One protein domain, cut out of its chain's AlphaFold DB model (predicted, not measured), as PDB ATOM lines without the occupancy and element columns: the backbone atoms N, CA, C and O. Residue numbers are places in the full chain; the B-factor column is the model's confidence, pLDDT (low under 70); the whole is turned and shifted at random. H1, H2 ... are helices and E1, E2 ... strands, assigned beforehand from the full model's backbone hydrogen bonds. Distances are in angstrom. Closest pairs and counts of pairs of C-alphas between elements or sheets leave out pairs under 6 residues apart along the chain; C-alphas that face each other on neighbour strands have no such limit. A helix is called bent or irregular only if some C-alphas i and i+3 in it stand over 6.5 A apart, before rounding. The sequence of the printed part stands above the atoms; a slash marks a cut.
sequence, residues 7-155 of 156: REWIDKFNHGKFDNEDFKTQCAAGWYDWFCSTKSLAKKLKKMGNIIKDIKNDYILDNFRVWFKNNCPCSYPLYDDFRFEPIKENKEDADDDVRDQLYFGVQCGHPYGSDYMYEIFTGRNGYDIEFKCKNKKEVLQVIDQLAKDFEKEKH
ATOM      1  N   ARG A   7      85.701  47.662  17.184       98.38
ATOM      2  CA  ARG A   7      84.878  48.113  16.048       98.38
ATOM      3  C   ARG A   7      85.428  47.625  14.707       98.38
ATOM      4  O   ARG A   7      84.695  47.034  13.915       98.38
ATOM      5  N   GLU A   8      86.721  47.835  14.465       97.94
ATOM      6  CA  GLU A   8      87.403  47.384  13.245       97.94
ATOM      7  C   GLU A   8      87.419  45.853  13.139       97.94
ATOM      8  O   GLU A   8      87.284  45.291  12.049       97.94
ATOM      9  N   TRP A   9      87.572  45.161  14.270       98.31
ATOM     10  CA  TRP A   9      87.511  43.706  14.332       98.31
ATOM     11  C   TRP A   9      86.120  43.182  13.955       98.31
ATOM     12  O   TRP A   9      86.018  42.265  13.139       98.31
ATOM     13  N   ILE A  10      85.050  43.789  14.483       98.69
ATOM     14  CA  ILE A  10      83.657  43.433  14.170       98.69
ATOM     15  C   ILE A  10      83.368  43.631  12.681       98.69
ATOM     16  O   ILE A  10      82.757  42.759  12.061       98.69
ATOM     17  N   ASP A  11      83.827  44.737  12.091       98.50
ATOM     18  CA  ASP A  11      83.681  44.985  10.655       98.50
ATOM     19  C   ASP A  11      84.327  43.862   9.827       98.50
ATOM     20  O   ASP A  11      83.684  43.252   8.969       98.50
ATOM     21  N   LYS A  12      85.573  43.494  10.147       98.31
ATOM     22  CA  LYS A  12      86.272  42.379   9.488       98.31
ATOM     23  C   LYS A  12      85.557  41.042   9.684       98.31
ATOM     24  O   LYS A  12      85.447  40.269   8.729       98.31
ATOM     25  N   PHE A  13      85.069  40.772  10.894       98.38
ATOM     26  CA  PHE A  13      84.332  39.555  11.226       98.38
ATOM     27  C   PHE A  13      83.039  39.437  10.408       98.38
ATOM     28  O   PHE A  13      82.796  38.397   9.799       98.38
ATOM     29  N   ASN A  14      82.246  40.509  10.325       98.31
ATOM     30  CA  ASN A  14      80.994  40.531   9.563       98.31
ATOM     31  C   ASN A  14      81.214  40.347   8.052       98.31
ATOM     32  O   ASN A  14      80.362  39.770   7.380       98.31
ATOM     33  N   HIS A  15      82.366  40.772   7.529       98.31
ATOM     34  CA  HIS A  15      82.764  40.578   6.132       98.31
ATOM     35  C   HIS A  15      83.511  39.254   5.872       98.31
ATOM     36  O   HIS A  15      84.157  39.106   4.832       98.31
ATOM     37  N   GLY A  16      83.479  38.303   6.813       97.69
ATOM     38  CA  GLY A  16      84.052  36.965   6.633       97.69
ATOM     39  C   GLY A  16      85.582  36.933   6.540       97.69
ATOM     40  O   GLY A  16      86.157  35.936   6.110       97.69
ATOM     41  N   LYS A  17      86.289  37.996   6.958       97.56
ATOM     42  CA  LYS A  17      87.765  38.057   6.877       97.56
ATOM     43  C   LYS A  17      88.469  36.978   7.701       97.56
ATOM     44  O   LYS A  17      89.644  36.718   7.461       97.56
ATOM     45  N   PHE A  18      87.762  36.363   8.648       97.06
ATOM     46  CA  PHE A  18      88.284  35.349   9.563       97.06
ATOM     47  C   PHE A  18      87.703  33.942   9.318       97.06
ATOM     48  O   PHE A  18      87.824  33.072  10.180       97.06
ATOM     49  N   ASP A  19      87.056  33.713   8.167       96.50
ATOM     50  CA  ASP A  19      86.353  32.456   7.875       96.50
ATOM     51  C   ASP A  19      87.275  31.281   7.525       96.50
ATOM     52  O   ASP A  19      86.896  30.130   7.754       96.50
ATOM     53  N   ASN A  20      88.473  31.545   6.993       97.00
ATOM     54  CA  ASN A  20      89.413  30.480   6.651       97.00
ATOM     55  C   ASN A  20      89.976  29.807   7.909       97.00
ATOM     56  O   ASN A  20      90.355  30.460   8.879       97.00
ATOM     57  N   GLU A  21      90.095  28.482   7.859       97.25
ATOM     58  CA  GLU A  21      90.550  27.645   8.977       97.25
ATOM     59  C   GLU A  21      92.084  27.592   9.132       97.25
ATOM     60  O   GLU A  21      92.599  26.862   9.981       97.25
ATOM     61  N   ASP A  22      92.832  28.319   8.299       97.00
ATOM     62  CA  ASP A  22      94.292  28.289   8.311       97.00
ATOM     63  C   ASP A  22      94.892  29.091   9.478       97.00
ATOM     64  O   ASP A  22      94.311  30.054   9.982       97.00
ATOM     65  N   PHE A  23      96.103  28.700   9.880       96.12
ATOM     66  CA  PHE A  23      96.838  29.309  10.990       96.12
ATOM     67  C   PHE A  23      96.962  30.829  10.856       96.12
ATOM     68  O   PHE A  23      96.714  31.556  11.813       96.12
ATOM     69  N   LYS A  24      97.312  31.327   9.664       96.56
ATOM     70  CA  LYS A  24      97.568  32.752   9.452       96.56
ATOM     71  C   LYS A  24      96.287  33.561   9.620       96.56
ATOM     72  O   LYS A  24      96.320  34.608  10.264       96.56
ATOM     73  N   THR A  25      95.173  33.069   9.083       97.06
ATOM     74  CA  THR A  25      93.863  33.702   9.255       97.06
ATOM     75  C   THR A  25      93.445  33.720  10.723       97.06
ATOM     76  O   THR A  25      93.000  34.755  11.212       97.06
ATOM     77  N   GLN A  26      93.632  32.618  11.453       97.38
ATOM     78  CA  GLN A  26      93.216  32.540  12.855       97.38
ATOM     79  C   GLN A  26      94.113  33.374  13.787       97.38
ATOM     80  O   GLN A  26      93.596  34.050  14.674       97.38
ATOM     81  N   CYS A  27      95.421  33.458  13.531       96.38
ATOM     82  CA  CYS A  27      96.288  34.428  14.208       96.38
ATOM     83  C   CYS A  27      95.874  35.873  13.904       96.38
ATOM     84  O   CYS A  27      95.790  36.692  14.812       96.38
ATOM     85  N   ALA A  28      95.568  36.192  12.641       95.56
ATOM     86  CA  ALA A  28      95.103  37.526  12.254       95.56
ATOM     87  C   ALA A  28      93.739  37.883  12.868       95.56
ATOM     88  O   ALA A  28      93.446  39.059  13.070       95.56
ATOM     89  N   ALA A  29      92.917  36.877  13.179       96.69
ATOM     90  CA  ALA A  29      91.669  37.046  13.907       96.69
ATOM     91  C   ALA A  29      91.867  37.324  15.404       96.69
ATOM     92  O   ALA A  29      90.907  37.720  16.056       96.69
ATOM     93  N   GLY A  30      93.075  37.140  15.946       96.62
ATOM     94  CA  GLY A  30      93.402  37.414  17.344       96.62
ATOM     95  C   GLY A  30      93.551  36.173  18.227       96.62
ATOM     96  O   GLY A  30      93.601  36.322  19.445       96.62
ATOM     97  N   TRP A  31      93.611  34.958  17.669       97.69
ATOM     98  CA  TRP A  31      94.003  33.788  18.461       97.69
ATOM     99  C   TRP A  31      95.468  33.903  18.875       97.69
ATOM    100  O   TRP A  31      96.345  34.031  18.020       97.69
ATOM    101  N   TYR A  32      95.714  33.847  20.184       94.62
ATOM    102  CA  TYR A  32      97.051  34.001  20.756       94.62
ATOM    103  C   TYR A  32      97.666  32.662  21.176       94.62
ATOM    104  O   TYR A  32      98.820  32.384  20.871       94.62
ATOM    105  N   ASP A  33      96.880  31.829  21.855       94.88
ATOM    106  CA  ASP A  33      97.321  30.558  22.433       94.88
ATOM    107  C   ASP A  33      96.144  29.573  22.465       94.88
ATOM    108  O   ASP A  33      95.012  29.945  22.801       94.88
ATOM    109  N   TRP A  34      96.386  28.329  22.054       97.06
ATOM    110  CA  TRP A  34      95.348  27.308  21.952       97.06
ATOM    111  C   TRP A  34      95.913  25.892  22.047       97.06
ATOM    112  O   TRP A  34      96.989  25.593  21.534       97.06
ATOM    113  N   PHE A  35      95.119  24.988  22.623       95.56
ATOM    114  CA  PHE A  35      95.473  23.569  22.780       95.56
ATOM    115  C   PHE A  35      94.633  22.641  21.891       95.56
ATOM    116  O   PHE A  35      94.897  21.444  21.790       95.56
ATOM    117  N   CYS A  36      93.613  23.179  21.222       94.50
ATOM    118  CA  CYS A  36      92.811  22.458  20.237       94.50
ATOM    119  C   CYS A  36      93.432  22.507  18.826       94.50
ATOM    120  O   CYS A  36      94.419  23.186  18.566       94.50
ATOM    121  N   SER A  37      92.844  21.785  17.866       95.94
ATOM    122  CA  SER A  37      93.283  21.856  16.466       95.94
ATOM    123  C   SER A  37      93.038  23.248  15.875       95.94
ATOM    124  O   SER A  37      91.922  23.762  15.986       95.94
ATOM    125  N   THR A  38      94.011  23.799  15.133       94.50
ATOM    126  CA  THR A  38      93.863  25.065  14.384       94.50
ATOM    127  C   THR A  38      92.608  25.085  13.507       94.50
ATOM    128  O   THR A  38      91.910  26.094  13.459       94.50
ATOM    129  N   LYS A  39      92.232  23.950  12.900       94.12
ATOM    130  CA  LYS A  39      91.025  23.864  12.057       94.12
ATOM    131  C   LYS A  39      89.727  24.120  12.829       94.12
ATOM    132  O   LYS A  39      88.722  24.537  12.265       94.12
ATOM    133  N   SER A  40      89.726  23.874  14.140       96.25
ATOM    134  CA  SER A  40      88.550  24.100  14.987       96.25
ATOM    135  C   SER A  40      88.371  25.565  15.399       96.25
ATOM    136  O   SER A  40      87.265  25.953  15.791       96.25
ATOM    137  N   LEU A  41      89.420  26.386  15.269       97.50
ATOM    138  CA  LEU A  41      89.439  27.770  15.739       97.50
ATOM    139  C   LEU A  41      88.415  28.640  15.017       97.50
ATOM    140  O   LEU A  41      87.695  29.371  15.686       97.50
ATOM    141  N   ALA A  42      88.240  28.497  13.700       97.44
ATOM    142  CA  ALA A  42      87.267  29.303  12.953       97.44
ATOM    143  C   ALA A  42      85.829  29.105  13.471       97.44
ATOM    144  O   ALA A  42      85.065  30.056  13.639       97.44
ATOM    145  N   LYS A  43      85.452  27.861  13.798       97.44
ATOM    146  CA  LYS A  43      84.124  27.542  14.351       97.44
ATOM    147  C   LYS A  43      83.958  28.080  15.774       97.44
ATOM    148  O   LYS A  43      82.881  28.568  16.114       97.44
ATOM    149  N   LYS A  44      85.005  28.000  16.599       97.50
ATOM    150  CA  LYS A  44      85.032  28.555  17.963       97.50
ATOM    151  C   LYS A  44      84.953  30.083  17.944       97.50
ATOM    152  O   LYS A  44      84.107  30.663  18.621       97.50
ATOM    153  N   LEU A  45      85.736  30.713  17.072       97.94
ATOM    154  CA  LEU A  45      85.726  32.146  16.809       97.94
ATOM    155  C   LEU A  45      84.334  32.619  16.399       97.94
ATOM    156  O   LEU A  45      83.852  33.601  16.941       97.94
ATOM    157  N   LYS A  46      83.635  31.899  15.511       97.88
ATOM    158  CA  LYS A  46      82.251  32.238  15.139       97.88
ATOM    159  C   LYS A  46      81.302  32.262  16.334       97.88
ATOM    160  O   LYS A  46      80.417  33.113  16.377       97.88
ATOM    161  N   LYS A  47      81.460  31.365  17.312       97.31
ATOM    162  CA  LYS A  47      80.624  31.370  18.526       97.31
ATOM    163  C   LYS A  47      80.874  32.625  19.366       97.31
ATOM    164  O   LYS A  47      79.916  33.326  19.678       97.31
ATOM    165  N   MET A  48      82.136  32.938  19.658       98.31
ATOM    166  CA  MET A  48      82.514  34.117  20.455       98.31
ATOM    167  C   MET A  48      82.251  35.434  19.707       98.31
ATOM    168  O   MET A  48      81.653  36.356  20.250       98.31
ATOM    169  N   GLY A  49      82.597  35.504  18.423       98.12
ATOM    170  CA  GLY A  49      82.373  36.662  17.556       98.12
ATOM    171  C   GLY A  49      80.899  37.031  17.406       98.12
ATOM    172  O   GLY A  49      80.561  38.210  17.356       98.12
ATOM    173  N   ASN A  50      79.993  36.047  17.435       98.12
ATOM    174  CA  ASN A  50      78.553  36.309  17.467       98.12
ATOM    175  C   ASN A  50      78.067  36.940  18.781       98.12
ATOM    176  O   ASN A  50      76.952  37.454  18.800       98.12
ATOM    177  N   ILE A  51      78.847  36.896  19.862       98.31
ATOM    178  CA  ILE A  51      78.602  37.679  21.082       98.31
ATOM    179  C   ILE A  51      79.200  39.076  20.899       98.31
ATOM    180  O   ILE A  51      78.483  40.062  21.025       98.31
ATOM    181  N   ILE A  52      80.480  39.146  20.523       98.62
ATOM    182  CA  ILE A  52      81.249  40.394  20.405       98.62
ATOM    183  C   ILE A  52      80.596  41.387  19.436       98.62
ATOM    184  O   ILE A  52      80.484  42.566  19.755       98.62
ATOM    185  N   LYS A  53      80.099  40.926  18.281       98.38
ATOM    186  CA  LYS A  53      79.483  41.801  17.267       98.38
ATOM    187  C   LYS A  53      78.223  42.542  17.740       98.38
ATOM    188  O   LYS A  53      77.794  43.497  17.093       98.38
ATOM    189  N   ASP A  54      77.621  42.091  18.839       98.44
ATOM    190  CA  ASP A  54      76.417  42.695  19.405       98.44
ATOM    191  C   ASP A  54      76.722  43.720  20.507       98.44
ATOM    192  O   ASP A  54      75.792  44.361  20.992       98.44
ATOM    193  N   ILE A  55      77.996  43.931  20.861       98.56
ATOM    194  CA  ILE A  55      78.420  45.032  21.736       98.56
ATOM    195  C   ILE A  55      78.065  46.365  21.065       98.56
ATOM    196  O   ILE A  55      78.305  46.557  19.871       98.56
ATOM    197  N   LYS A  56      77.457  47.278  21.834       97.31
ATOM    198  CA  LYS A  56      76.999  48.597  21.354       97.31
ATOM    199  C   LYS A  56      77.686  49.780  22.021       97.31
ATOM    200  O   LYS A  56      77.547  50.887  21.527       97.31
ATOM    201  N   ASN A  57      78.383  49.555  23.128       97.88
ATOM    202  CA  ASN A  57      79.011  50.630  23.876       97.88
ATOM    203  C   ASN A  57      80.272  51.129  23.146       97.88
ATOM    204  O   ASN A  57      81.223  50.366  22.970       97.88
ATOM    205  N   ASP A  58      80.273  52.398  22.735       97.62
ATOM    206  CA  ASP A  58      81.340  52.987  21.921       97.62
ATOM    207  C   ASP A  58      82.700  53.012  22.632       97.62
ATOM    208  O   ASP A  58      83.728  52.814  21.983       97.62
ATOM    209  N   TYR A  59      82.727  53.145  23.962       96.75
ATOM    210  CA  TYR A  59      83.976  53.130  24.720       96.75
ATOM    211  C   TYR A  59      84.720  51.805  24.560       96.75
ATOM    212  O   TYR A  59      85.907  51.804  24.231       96.75
ATOM    213  N   ILE A  60      84.017  50.675  24.689       97.94
ATOM    214  CA  ILE A  60      84.605  49.349  24.435       97.94
ATOM    215  C   ILE A  60      84.988  49.197  22.963       97.94
ATOM    216  O   ILE A  60      86.044  48.653  22.645       97.94
ATOM    217  N   LEU A  61      84.129  49.666  22.055       98.06
ATOM    218  CA  LEU A  61      84.332  49.502  20.620       98.06
ATOM    219  C   LEU A  61      85.591  50.219  20.108       98.06
ATOM    220  O   LEU A  61      86.252  49.684  19.213       98.06
ATOM    221  N   ASP A  62      85.927  51.376  20.680       96.88
ATOM    222  CA  ASP A  62      86.984  52.254  20.168       96.88
ATOM    223  C   ASP A  62      88.279  52.239  20.989       96.88
ATOM    224  O   ASP A  62      89.340  52.505  20.428       96.88
ATOM    225  N   ASN A  63      88.226  51.879  22.277       96.44
ATOM    226  CA  ASN A  63      89.392  51.942  23.174       96.44
ATOM    227  C   ASN A  63      89.990  50.572  23.512       96.44
ATOM    228  O   ASN A  63      90.967  50.493  24.252       96.44
ATOM    229  N   PHE A  64      89.421  49.486  22.987       97.75
ATOM    230  CA  PHE A  64      89.902  48.134  23.251       97.75
ATOM    231  C   PHE A  64      90.224  47.401  21.960       97.75
ATOM    232  O   PHE A  64      89.641  47.654  20.902       97.75
ATOM    233  N   ARG A  65      91.114  46.419  22.076       97.56
ATOM    234  CA  ARG A  65      91.236  45.305  21.135       97.56
ATOM    235  C   ARG A  65      90.679  44.031  21.756       97.56
ATOM    236  O   ARG A  65      90.645  43.899  22.977       97.56
ATOM    237  N   VAL A  66      90.313  43.072  20.909       98.25
ATOM    238  CA  VAL A  66      89.907  41.729  21.343       98.25
ATOM    239  C   VAL A  66      90.915  40.674  20.900       98.25
ATOM    240  O   VAL A  66      91.467  40.750  19.802       98.25
ATOM    241  N   TRP A  67      91.151  39.685  21.757       97.81
ATOM    242  CA  TRP A  67      91.957  38.506  21.448       97.81
ATOM    243  C   TRP A  67      91.397  37.260  22.132       97.81
ATOM    244  O   TRP A  67      90.548  37.350  23.018       97.81
ATOM    245  N   PHE A  68      91.839  36.089  21.679       98.25
ATOM    246  CA  PHE A  68      91.200  34.813  21.982       98.25
ATOM    247  C   PHE A  68      92.205  33.793  22.498       98.25
ATOM    248  O   PHE A  68      93.319  33.677  21.970       98.25
ATOM    249  N   LYS A  69      91.772  32.996  23.476       97.50
ATOM    250  CA  LYS A  69      92.482  31.790  23.896       97.50
ATOM    251  C   LYS A  69      91.568  30.585  23.916       97.50
ATOM    252  O   LYS A  69      90.360  30.675  24.129       97.50
ATOM    253  N   ASN A  70      92.174  29.422  23.724       97.06
ATOM    254  CA  ASN A  70      91.572  28.152  24.089       97.06
ATOM    255  C   ASN A  70      92.428  27.606  25.223       97.06
ATOM    256  O   ASN A  70      93.592  27.308  25.000       97.06
ATOM    257  N   ASN A  71      91.887  27.542  26.434       93.88
ATOM    258  CA  ASN A  71      92.637  27.202  27.637       93.88
ATOM    259  C   ASN A  71      92.569  25.700  27.931       93.88
ATOM    260  O   ASN A  71      91.556  25.052  27.662       93.88
ATOM    261  N   CYS A  72      93.639  25.173  28.529       91.75
ATOM    262  CA  CYS A  72      93.775  23.776  28.942       91.75
ATOM    263  C   CYS A  72      93.970  23.669  30.464       91.75
ATOM    264  O   CYS A  72      95.106  23.591  30.932       91.75
ATOM    265  N   PRO A  73      92.887  23.704  31.260       87.12
ATOM    266  CA  PRO A  73      92.986  23.504  32.705       87.12
ATOM    267  C   PRO A  73      93.399  22.059  33.036       87.12
ATOM    268  O   PRO A  73      92.979  21.124  32.362       87.12
ATOM    269  N   CYS A  74      94.178  21.857  34.106       83.06
ATOM    270  CA  CYS A  74      94.716  20.535  34.469       83.06
ATOM    271  C   CYS A  74      93.643  19.463  34.735       83.06
ATOM    272  O   CYS A  74      93.876  18.291  34.451       83.06
ATOM    273  N   SER A  75      92.487  19.857  35.281       83.38
ATOM    274  CA  SER A  75      91.454  18.925  35.770       83.38
ATOM    275  C   SER A  75      90.078  19.123  35.126       83.38
ATOM    276  O   SER A  75      89.102  18.536  35.587       83.38
ATOM    277  N   TYR A  76      89.971  19.946  34.078       83.50
ATOM    278  CA  TYR A  76      88.695  20.264  33.424       83.50
ATOM    279  C   TYR A  76      88.819  20.205  31.893       83.50
ATOM    280  O   TYR A  76      89.930  20.217  31.364       83.50
ATOM    281  N   PRO A  77      87.698  20.141  31.150       89.81
ATOM    282  CA  PRO A  77      87.734  20.237  29.694       89.81
ATOM    283  C   PRO A  77      88.346  21.554  29.199       89.81
ATOM    284  O   PRO A  77      88.318  22.574  29.893       89.81
ATOM    285  N   LEU A  78      88.834  21.540  27.953       93.81
ATOM    286  CA  LEU A  78      89.240  22.761  27.262       93.81
ATOM    287  C   LEU A  78      88.060  23.730  27.170       93.81
ATOM    288  O   LEU A  78      86.947  23.324  26.824       93.81
ATOM    289  N   TYR A  79      88.322  25.014  27.372       94.75
ATOM    290  CA  TYR A  79      87.323  26.066  27.213       94.75
ATOM    291  C   TYR A  79      87.891  27.229  26.408       94.75
ATOM    292  O   TYR A  79      89.104  27.367  26.262       94.75
ATOM    293  N   ASP A  80      87.005  28.037  25.838       96.94
ATOM    294  CA  ASP A  80      87.383  29.192  25.029       96.94
ATOM    295  C   ASP A  80      87.178  30.469  25.853       96.94
ATOM    296  O   ASP A  80      86.234  30.547  26.640       96.94
ATOM    297  N   ASP A  81      88.042  31.465  25.684       97.44
ATOM    298  CA  ASP A  81      87.811  32.811  26.199       97.44
ATOM    299  C   ASP A  81      88.086  33.877  25.134       97.44
ATOM    300  O   ASP A  81      88.836  33.667  24.173       97.44
ATOM    301  N   PHE A  82      87.432  35.022  25.302       98.44
ATOM    302  CA  PHE A  82      87.748  36.246  24.580       98.44
ATOM    303  C   PHE A  82      88.026  37.358  25.580       98.44
ATOM    304  O   PHE A  82      87.362  37.468  26.612       98.44
ATOM    305  N   ARG A  83      89.048  38.157  25.291       98.44
ATOM    306  CA  ARG A  83      89.661  39.097  26.227       98.44
ATOM    307  C   ARG A  83      89.718  40.474  25.600       98.44
ATOM    308  O   ARG A  83      90.072  40.595  24.428       98.44
ATOM    309  N   PHE A  84      89.373  41.483  26.384       98.31
ATOM    310  CA  PHE A  84      89.415  42.882  25.995       98.31
ATOM    311  C   PHE A  84      90.600  43.539  26.668       98.31
ATOM    312  O   PHE A  84      90.738  43.520  27.889       98.31
ATOM    313  N   GLU A  85      91.459  44.116  25.842       96.31
ATOM    314  CA  GLU A  85      92.676  44.771  26.284       96.31
ATOM    315  C   GLU A  85      92.641  46.235  25.860       96.31
ATOM    316  O   GLU A  85      92.394  46.500  24.676       96.31
ATOM    317  N   PRO A  86      92.812  47.176  26.806       96.38
ATOM    318  CA  PRO A  86      92.805  48.592  26.483       96.38
ATOM    319  C   PRO A  86      93.991  48.929  25.577       96.38
ATOM    320  O   PRO A  86      95.095  48.401  25.733       96.38
ATOM    321  N   ILE A  87      93.754  49.826  24.628       95.25
ATOM    322  CA  ILE A  87      94.766  50.324  23.702       95.25
ATOM    323  C   ILE A  87      94.802  51.851  23.725       95.25
ATOM    324  O   ILE A  87      93.800  52.518  23.979       95.25
ATOM    325  N   LYS A  88      95.977  52.407  23.445       92.00
ATOM    326  CA  LYS A  88      96.198  53.848  23.288       92.00
ATOM    327  C   LYS A  88      95.652  54.324  21.935       92.00
ATOM    328  O   LYS A  88      95.449  53.527  21.018       92.00
ATOM    329  N   GLU A  89      95.485  55.637  21.759       87.38
ATOM    330  CA  GLU A  89      95.007  56.232  20.492       87.38
ATOM    331  C   GLU A  89      95.888  55.863  19.284       87.38
ATOM    332  O   GLU A  89      95.402  55.669  18.169       87.38
ATOM    333  N   ASN A  90      97.195  55.696  19.507       88.94
ATOM    334  CA  ASN A  90      98.148  55.245  18.491       88.94
ATOM    335  C   ASN A  90      98.059  53.731  18.185       88.94
ATOM    336  O   ASN A  90      98.829  53.230  17.360       88.94
ATOM    337  N   LYS A  91      97.100  53.022  18.797       86.62
ATOM    338  CA  LYS A  91      96.841  51.578  18.690       86.62
ATOM    339  C   LYS A  91      97.950  50.690  19.260       86.62
ATOM    340  O   LYS A  91      98.078  49.530  18.863       86.62
ATOM    341  N   GLU A  92      98.749  51.216  20.176       91.06
ATOM    342  CA  GLU A  92      99.634  50.413  21.023       91.06
ATOM    343  C   GLU A  92      98.872  49.905  22.249       91.06
ATOM    344  O   GLU A  92      97.797  50.414  22.572       91.06
ATOM    345  N   ASP A  93      99.398  48.875  22.907       88.75
ATOM    346  CA  ASP A  93      98.833  48.411  24.175       88.75
ATOM    347  C   ASP A  93      98.933  49.525  25.233       88.75
ATOM    348  O   ASP A  93      99.851  50.355  25.209       88.75
ATOM    349  N   ALA A  94      97.945  49.589  26.128       91.56
ATOM    350  CA  ALA A  94      98.005  50.494  27.269       91.56
ATOM    351  C   ALA A  94      99.145  50.104  28.225       91.56
ATOM    352  O   ALA A  94      99.627  48.973  28.201       91.56
ATOM    353  N   ASP A  95      99.562  51.050  29.066       93.19
ATOM    354  CA  ASP A  95     100.536  50.770  30.125       93.19
ATOM    355  C   ASP A  95      99.946  49.787  31.148       93.19
ATOM    356  O   ASP A  95      98.727  49.754  31.337       93.19
ATOM    357  N   ASP A  96     100.803  49.010  31.815       91.50
ATOM    358  CA  ASP A  96     100.386  47.920  32.709       91.50
ATOM    359  C   ASP A  96      99.412  48.388  33.806       91.50
ATOM    360  O   ASP A  96      98.408  47.725  34.048       91.50
ATOM    361  N   ASP A  97      99.613  49.577  34.385       92.00
ATOM    362  CA  ASP A  97      98.708  50.132  35.404       92.00
ATOM    363  C   ASP A  97      97.289  50.386  34.858       92.00
ATOM    364  O   ASP A  97      96.287  50.105  35.518       92.00
ATOM    365  N   VAL A  98      97.184  50.899  33.626       93.06
ATOM    366  CA  VAL A  98      95.893  51.128  32.949       93.06
ATOM    367  C   VAL A  98      95.270  49.795  32.561       93.06
ATOM    368  O   VAL A  98      94.059  49.589  32.673       93.06
ATOM    369  N   ARG A  99      96.106  48.868  32.098       94.00
ATOM    370  CA  ARG A  99      95.698  47.520  31.749       94.00
ATOM    371  C   ARG A  99      95.080  46.811  32.950       94.00
ATOM    372  O   ARG A  99      93.989  46.264  32.811       94.00
ATOM    373  N   ASP A 100      95.725  46.854  34.104       93.31
ATOM    374  CA  ASP A 100      95.248  46.207  35.323       93.31
ATOM    375  C   ASP A 100      93.931  46.800  35.829       93.31
ATOM    376  O   ASP A 100      93.183  46.108  36.501       93.31
ATOM    377  N   GLN A 101      93.564  48.024  35.454       93.50
ATOM    378  CA  GLN A 101      92.259  48.594  35.806       93.50
ATOM    379  C   GLN A 101      91.160  48.211  34.809       93.50
ATOM    380  O   GLN A 101      90.044  47.863  35.199       93.50
ATOM    381  N   LEU A 102      91.468  48.249  33.512       96.56
ATOM    382  CA  LEU A 102      90.446  48.202  32.461       96.56
ATOM    383  C   LEU A 102      90.284  46.831  31.806       96.56
ATOM    384  O   LEU A 102      89.296  46.578  31.118       96.56
ATOM    385  N   TYR A 103      91.265  45.947  31.948       97.62
ATOM    386  CA  TYR A 103      91.251  44.658  31.278       97.62
ATOM    387  C   TYR A 103      90.144  43.750  31.818       97.62
ATOM    388  O   TYR A 103      89.903  43.670  33.022       97.62
ATOM    389  N   PHE A 104      89.519  42.977  30.933       98.56
ATOM    390  CA  PHE A 104      88.611  41.908  31.333       98.56
ATOM    391  C   PHE A 104      88.563  40.794  30.290       98.56
ATOM    392  O   PHE A 104      88.902  40.982  29.120       98.56
ATOM    393  N   GLY A 105      88.125  39.611  30.702       98.38
ATOM    394  CA  GLY A 105      87.917  38.487  29.799       98.38
ATOM    395  C   GLY A 105      86.669  37.695  30.139       98.38
ATOM    396  O   GLY A 105      86.224  37.667  31.282       98.38
ATOM    397  N   VAL A 106      86.108  37.050  29.121       98.38
ATOM    398  CA  VAL A 106      84.878  36.263  29.208       98.38
ATOM    399  C   VAL A 106      85.203  34.814  28.876       98.38
ATOM    400  O   VAL A 106      85.482  34.466  27.726       98.38
ATOM    401  N   GLN A 107      85.153  33.961  29.889       97.25
ATOM    402  CA  GLN A 107      85.327  32.521  29.770       97.25
ATOM    403  C   GLN A 107      84.003  31.892  29.334       97.25
ATOM    404  O   GLN A 107      82.957  32.177  29.911       97.25
ATOM    405  N   CYS A 108      84.027  31.051  28.302       95.31
ATOM    406  CA  CYS A 108      82.839  30.457  27.694       95.31
ATOM    407  C   CYS A 108      82.730  28.966  28.041       95.31
ATOM    408  O   CYS A 108      83.599  28.174  27.677       95.31
ATOM    409  N   GLY A 109      81.626  28.566  28.674       86.88
ATOM    410  CA  GLY A 109      81.368  27.181  29.079       86.88
ATOM    411  C   GLY A 109      82.236  26.705  30.246       86.88
ATOM    412  O   GLY A 109      82.486  25.505  30.367       86.88
ATOM    413  N   HIS A 110      82.714  27.635  31.076       84.50
ATOM    414  CA  HIS A 110      83.531  27.367  32.256       84.50
ATOM    415  C   HIS A 110      82.943  28.085  33.485       84.50
ATOM    416  O   HIS A 110      82.474  29.213  33.321       84.50
ATOM    417  N   PRO A 111      82.974  27.463  34.684       82.38
ATOM    418  CA  PRO A 111      83.398  26.095  34.976       82.38
ATOM    419  C   PRO A 111      82.414  25.059  34.430       82.38
ATOM    420  O   PRO A 111      81.210  25.287  34.334       82.38
ATOM    421  N   TYR A 112      82.946  23.903  34.037       79.81
ATOM    422  CA  TYR A 112      82.149  22.839  33.431       79.81
ATOM    423  C   TYR A 112      81.114  22.291  34.425       79.81
ATOM    424  O   TYR A 112      81.451  22.000  35.571       79.81
ATOM    425  N   GLY A 113      79.868  22.117  33.978       80.31
ATOM    426  CA  GLY A 113      78.772  21.609  34.816       80.31
ATOM    427  C   GLY A 113      78.144  22.648  35.753       80.31
ATOM    428  O   GLY A 113      77.338  22.284  36.602       80.31
ATOM    429  N   SER A 114      78.507  23.922  35.601       86.69
ATOM    430  CA  SER A 114      77.896  25.049  36.305       86.69
ATOM    431  C   SER A 114      76.534  25.434  35.719       86.69
ATOM    432  O   SER A 114      76.290  25.248  34.527       86.69
ATOM    433  N   ASP A 115      75.683  26.070  36.531       88.50
ATOM    434  CA  ASP A 115      74.453  26.738  36.068       88.50
ATOM    435  C   ASP A 115      74.743  27.999  35.227       88.50
ATOM    436  O   ASP A 115      73.842  28.572  34.606       88.50
ATOM    437  N   TYR A 116      75.997  28.461  35.232       91.12
ATOM    438  CA  TYR A 116      76.466  29.612  34.473       91.12
ATOM    439  C   TYR A 116      77.199  29.162  33.213       91.12
ATOM    440  O   TYR A 116      78.033  28.260  33.239       91.12
ATOM    441  N   MET A 117      76.903  29.836  32.105       93.81
ATOM    442  CA  MET A 117      77.509  29.556  30.804       93.81
ATOM    443  C   MET A 117      78.749  30.408  30.551       93.81
ATOM    444  O   MET A 117      79.522  30.083  29.650       93.81
ATOM    445  N   TYR A 118      78.921  31.499  31.298       96.94
ATOM    446  CA  TYR A 118      80.063  32.389  31.175       96.94
ATOM    447  C   TYR A 118      80.510  32.906  32.538       96.94
ATOM    448  O   TYR A 118      79.676  33.239  33.384       96.94
ATOM    449  N   GLU A 119      81.817  33.051  32.701       97.25
ATOM    450  CA  GLU A 119      82.428  33.761  33.820       97.25
ATOM    451  C   GLU A 119      83.282  34.908  33.291       97.25
ATOM    452  O   GLU A 119      83.978  34.767  32.284       97.25
ATOM    453  N   ILE A 120      83.190  36.059  33.948       98.31
ATOM    454  CA  ILE A 120      83.894  37.276  33.558       98.31
ATOM    455  C   ILE A 120      84.871  37.625  34.668       98.31
ATOM    456  O   ILE A 120      84.465  37.834  35.812       98.31
ATOM    457  N   PHE A 121      86.148  37.683  34.312       98.38
ATOM    458  CA  PHE A 121      87.227  38.118  35.190       98.38
ATOM    459  C   PHE A 121      87.719  39.491  34.763       98.38
ATOM    460  O   PHE A 121      87.692  39.816  33.571       98.38
ATOM    461  N   THR A 122      88.177  40.288  35.720       98.38
ATOM    462  CA  THR A 122      88.595  41.672  35.483       98.38
ATOM    463  C   THR A 122      89.943  41.940  36.135       98.38
ATOM    464  O   THR A 122      90.260  41.381  37.183       98.38
ATOM    465  N   GLY A 123      90.751  42.798  35.515       96.88
ATOM    466  CA  GLY A 123      92.016  43.246  36.092       96.88
ATOM    467  C   GLY A 123      91.784  43.955  37.426       96.88
ATOM    468  O   GLY A 123      92.447  43.627  38.407       96.88
ATOM    469  N   ARG A 124      90.764  44.832  37.497       94.94
ATOM    470  CA  ARG A 124      90.426  45.592  38.716       94.94
ATOM    471  C   ARG A 124      90.119  44.710  39.923       94.94
ATOM    472  O   ARG A 124      90.254  45.151  41.059       94.94
ATOM    473  N   ASN A 125      89.713  43.466  39.676       96.31
ATOM    474  CA  ASN A 125      89.460  42.453  40.689       96.31
ATOM    475  C   ASN A 125      90.614  41.436  40.786       96.31
ATOM    476  O   ASN A 125      90.385  40.256  41.024       96.31
ATOM    477  N   GLY A 126      91.857  41.853  40.528       96.19
ATOM    478  CA  GLY A 126      93.034  40.989  40.641       96.19
ATOM    479  C   GLY A 126      93.038  39.802  39.676       96.19
ATOM    480  O   GLY A 126      93.657  38.785  39.971       96.19
ATOM    481  N   TYR A 127      92.355  39.917  38.532       96.19
ATOM    482  CA  TYR A 127      92.132  38.837  37.563       96.19
ATOM    483  C   TYR A 127      91.255  37.678  38.068       96.19
ATOM    484  O   TYR A 127      91.146  36.657  37.382       96.19
ATOM    485  N   ASP A 128      90.571  37.850  39.201       97.12
ATOM    486  CA  ASP A 128      89.576  36.903  39.701       97.12
ATOM    487  C   ASP A 128      88.209  37.088  39.022       97.12
ATOM    488  O   ASP A 128      87.898  38.130  38.434       97.12
ATOM    489  N   ILE A 129      87.361  36.058  39.120       97.12
ATOM    490  CA  ILE A 129      85.987  36.096  38.603       97.12
ATOM    491  C   ILE A 129      85.173  37.141  39.368       97.12
ATOM    492  O   ILE A 129      84.939  36.999  40.567       97.12
ATOM    493  N   GLU A 130      84.682  38.151  38.654       97.81
ATOM    494  CA  GLU A 130      83.829  39.206  39.209       97.81
ATOM    495  C   GLU A 130      82.347  38.956  38.886       97.81
ATOM    496  O   GLU A 130      81.477  39.162  39.732       97.81
ATOM    497  N   PHE A 131      82.038  38.431  37.692       97.75
ATOM    498  CA  PHE A 131      80.655  38.197  37.259       97.75
ATOM    499  C   PHE A 131      80.435  36.790  36.715       97.75
ATOM    500  O   PHE A 131      81.312  36.185  36.096       97.75
ATOM    501  N   LYS A 132      79.205  36.293  36.878       97.31
ATOM    502  CA  LYS A 132      78.740  35.024  36.307       97.31
ATOM    503  C   LYS A 132      77.476  35.263  35.497       97.31
ATOM    504  O   LYS A 132      76.567  35.945  35.962       97.31
ATOM    505  N   CYS A 133      77.418  34.717  34.289       97.12
ATOM    506  CA  CYS A 133      76.319  34.932  33.350       97.12
ATOM    507  C   CYS A 133      75.762  33.593  32.858       97.12
ATOM    508  O   CYS A 133      76.496  32.694  32.445       97.12
ATOM    509  N   LYS A 134      74.437  33.461  32.838       95.75
ATOM    510  CA  LYS A 134      73.728  32.273  32.340       95.75
ATOM    511  C   LYS A 134      73.591  32.262  30.824       95.75
ATOM    512  O   LYS A 134      73.374  31.215  30.223       95.75
ATOM    513  N   ASN A 135      73.669  33.424  30.182       95.56
ATOM    514  CA  ASN A 135      73.405  33.560  28.754       95.56
ATOM    515  C   ASN A 135      74.104  34.790  28.153       95.56
ATOM    516  O   ASN A 135      74.625  35.654  28.853       95.56
ATOM    517  N   LYS A 136      74.070  34.873  26.819       96.31
ATOM    518  CA  LYS A 136      74.655  35.971  26.038       96.31
ATOM    519  C   LYS A 136      74.113  37.356  26.422       96.31
ATOM    520  O   LYS A 136      74.862  38.324  26.360       96.31
ATOM    521  N   LYS A 137      72.827  37.473  26.773       97.75
ATOM    522  CA  LYS A 137      72.217  38.768  27.115       97.75
ATOM    523  C   LYS A 137      72.851  39.337  28.384       97.75
ATOM    524  O   LYS A 137      73.195  40.511  28.397       97.75
ATOM    525  N   GLU A 138      73.047  38.498  29.395       98.19
ATOM    526  CA  GLU A 138      73.715  38.886  30.642       98.19
ATOM    527  C   GLU A 138      75.174  39.292  30.401       98.19
ATOM    528  O   GLU A 138      75.600  40.325  30.907       98.19
ATOM    529  N   VAL A 139      75.908  38.572  29.542       98.31
ATOM    530  CA  VAL A 139      77.278  38.969  29.154       98.31
ATOM    531  C   VAL A 139      77.296  40.377  28.553       98.31
ATOM    532  O   VAL A 139      78.097  41.209  28.961       98.31
ATOM    533  N   LEU A 140      76.395  40.672  27.609       98.56
ATOM    534  CA  LEU A 140      76.314  42.000  26.988       98.56
ATOM    535  C   LEU A 140      75.952  43.099  28.000       98.56
ATOM    536  O   LEU A 140      76.468  44.208  27.895       98.56
ATOM    537  N   GLN A 141      75.097  42.794  28.981       98.50
ATOM    538  CA  GLN A 141      74.755  43.724  30.061       98.50
ATOM    539  C   GLN A 141      75.953  44.015  30.970       98.50
ATOM    540  O   GLN A 141      76.175  45.171  31.315       98.50
ATOM    541  N   VAL A 142      76.745  42.996  31.322       98.50
ATOM    542  CA  VAL A 142      77.961  43.187  32.126       98.50
ATOM    543  C   VAL A 142      79.009  43.991  31.359       98.50
ATOM    544  O   VAL A 142      79.598  44.898  31.932       98.50
ATOM    545  N   ILE A 143      79.212  43.726  30.064       98.56
ATOM    546  CA  ILE A 143      80.151  44.508  29.240       98.56
ATOM    547  C   ILE A 143      79.742  45.987  29.192       98.56
ATOM    548  O   ILE A 143      80.593  46.862  29.322       98.56
ATOM    549  N   ASP A 144      78.448  46.278  29.035       98.19
ATOM    550  CA  ASP A 144      77.948  47.657  29.058       98.19
ATOM    551  C   ASP A 144      78.101  48.317  30.440       98.19
ATOM    552  O   ASP A 144      78.419  49.503  30.524       98.19
ATOM    553  N   GLN A 145      77.919  47.557  31.524       98.00
ATOM    554  CA  GLN A 145      78.175  48.042  32.882       98.00
ATOM    555  C   GLN A 145      79.659  48.366  33.094       98.00
ATOM    556  O   GLN A 145      79.972  49.462  33.550       98.00
ATOM    557  N   LEU A 146      80.562  47.457  32.716       97.75
ATOM    558  CA  LEU A 146      82.010  47.658  32.811       97.75
ATOM    559  C   LEU A 146      82.453  48.898  32.039       97.75
ATOM    560  O   LEU A 146      83.192  49.718  32.568       97.75
ATOM    561  N   ALA A 147      81.942  49.083  30.823       96.62
ATOM    562  CA  ALA A 147      82.240  50.264  30.022       96.62
ATOM    563  C   ALA A 147      81.895  51.571  30.753       96.62
ATOM    564  O   ALA A 147      82.717  52.480  30.830       96.62
ATOM    565  N   LYS A 148      80.700  51.635  31.355       95.88
ATOM    566  CA  LYS A 148      80.248  52.794  32.138       95.88
ATOM    567  C   LYS A 148      81.072  53.020  33.400       95.88
ATOM    568  O   LYS A 148      81.187  54.164  33.832       95.88
ATOM    569  N   ASP A 149      81.573  51.958  34.022       95.12
ATOM    570  CA  ASP A 149      82.449  52.068  35.189       95.12
ATOM    571  C   ASP A 149      83.807  52.650  34.769       95.12
ATOM    572  O   ASP A 149      84.240  53.664  35.313       95.12
ATOM    573  N   PHE A 150      84.410  52.091  33.718       93.75
ATOM    574  CA  PHE A 150      85.699  52.523  33.177       93.75
ATOM    575  C   PHE A 150      85.697  53.972  32.673       93.75
ATOM    576  O   PHE A 150      86.659  54.707  32.884       93.75
ATOM    577  N   GLU A 151      84.616  54.414  32.024       88.62
ATOM    578  CA  GLU A 151      84.478  55.808  31.585       88.62
ATOM    579  C   GLU A 151      84.461  56.794  32.762       88.62
ATOM    580  O   GLU A 151      85.007  57.891  32.655       88.62
ATOM    581  N   LYS A 152      83.857  56.418  33.896       84.50
ATOM    582  CA  LYS A 152      83.798  57.283  35.086       84.50
ATOM    583  C   LYS A 152      85.154  57.412  35.766       84.50
ATOM    584  O   LYS A 152      85.484  58.498  36.235       84.50
ATOM    585  N   GLU A 153      85.923  56.329  35.809       72.56
ATOM    586  CA  GLU A 153      87.257  56.299  36.421       72.56
ATOM    587  C   GLU A 153      88.259  57.184  35.659       72.56
ATOM    588  O   GLU A 153      89.142  57.772  36.271       72.56
ATOM    589  N   LYS A 154      88.065  57.401  34.349       63.88
ATOM    590  CA  LYS A 154      88.884  58.324  33.535       63.88
ATOM    591  C   LYS A 154      88.718  59.810  33.910       63.88
ATOM    592  O   LYS A 154      89.504  60.647  33.468       63.88
ATOM    593  N   HIS A 155      87.671  60.152  34.660       51.84
ATOM    594  CA  HIS A 155      87.321  61.526  35.034       51.84
ATOM    595  C   HIS A 155      87.562  61.852  36.518       51.84
ATOM    596  O   HIS A 155      87.136  62.919  36.970       51.84
TER     597      HIS A 155
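AT A GLANCE: This is residues 7 to 155 of the 156 residues of an uncharacterized protein of Anaerobutyricum hallii (UniProt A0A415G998). A strongly twisted sheet of six strands makes a wall, with H1, H3, H4 and H6 over one face, two layers in all, and the other face largely bare. H3 slants over E2 and E3, H6 runs along E5, and H2 and H5 only graze the sheet. The 149 printed residues, of mixed class, hold six named helices and six named strands in the order H1 H2 E1 H3 H4 E2 E3 H5 E4 E5 E6 H6; the sheet, E1 E2 E3 E4 E5 E6 across, is mixed. The whole is compact, with a radius of gyration of the C-alphas of 14.9 A and spans of 44 by 35 by 27 A.

HOW THE PARTS SIT: E2, residues 64 to 71, and E3, residues 79 to 86, form an antiparallel hairpin; N 67 and O 83, 3.0 A apart, are within hydrogen-bond range, as are the pairs named below. Edge strand E1, residues 31 to 33, is parallel to E2, with N 32 and O 68 at 3.0 A. E4, residues 104 to 108, is antiparallel to E3, with N 84 and O 104 at 2.8 A. E4, E5, residues 118 to 122, and E6, residues 129 to 133, form a meander, each strand the antiparallel neighbour of the one before, with N 107 and O 119 at 2.8 A and N 120 and O 131 at 2.9 A. H3, residues 38 to 52, has a height over the sheet of 8.8 A. H6, residues 136 to 153, is on the same face at 9.9 A, at 4 degrees to E5 on the local plane. E1, H3, H4, residues 58 to 63, and E2 form a strand-helix-strand unit, two parallel strands joined through helices, with a left-handed crossover. H4 only just touches residues 147 to 151 of H6, with 3 pairs of C-alphas within 8 A, the closest Ile 60 and Ala 147 at 6.1 A. H1, residues 7 to 14, only just touches residues 49 to 52 of H3, also with 3 pairs, the closest C-alphas being Phe 13 and Gly 49 at 7.2 A. H2, residues 23 to 28, touches residues 38 to 42 of H3, the closest C-alphas being Phe 23 and Thr 38 at 6.2 A. H5, residues 96 to 102, touches no helix; its closest C-alpha to E3 is Arg 99, 6.1 A from that of Pro 86. Every O i to N i+4 pair is within hydrogen-bond range in H1, H2, H4, H5 and H6, and 8 of 11 in H3, which is only just irregular, with C-alphas 39 and 42 6.7 A apart.

IN THESE COORDINATES: H1 begins at C-alpha 7, (84.878, 48.113, 16.048), and H6 ends at C-alpha 153, (87.257, 56.299, 36.421). From first to last C-alpha H6 measures 26.1 A, E3 23.2 A, E2 21.6 A and H3 20.7 A.

THE WHOLE: The C-alphas farthest apart, Lys 39 and His 155, are 44.3 A apart. The printed part has no cut and no long link. Its mean pLDDT is 94.7; residues 154 to 155 are under 70.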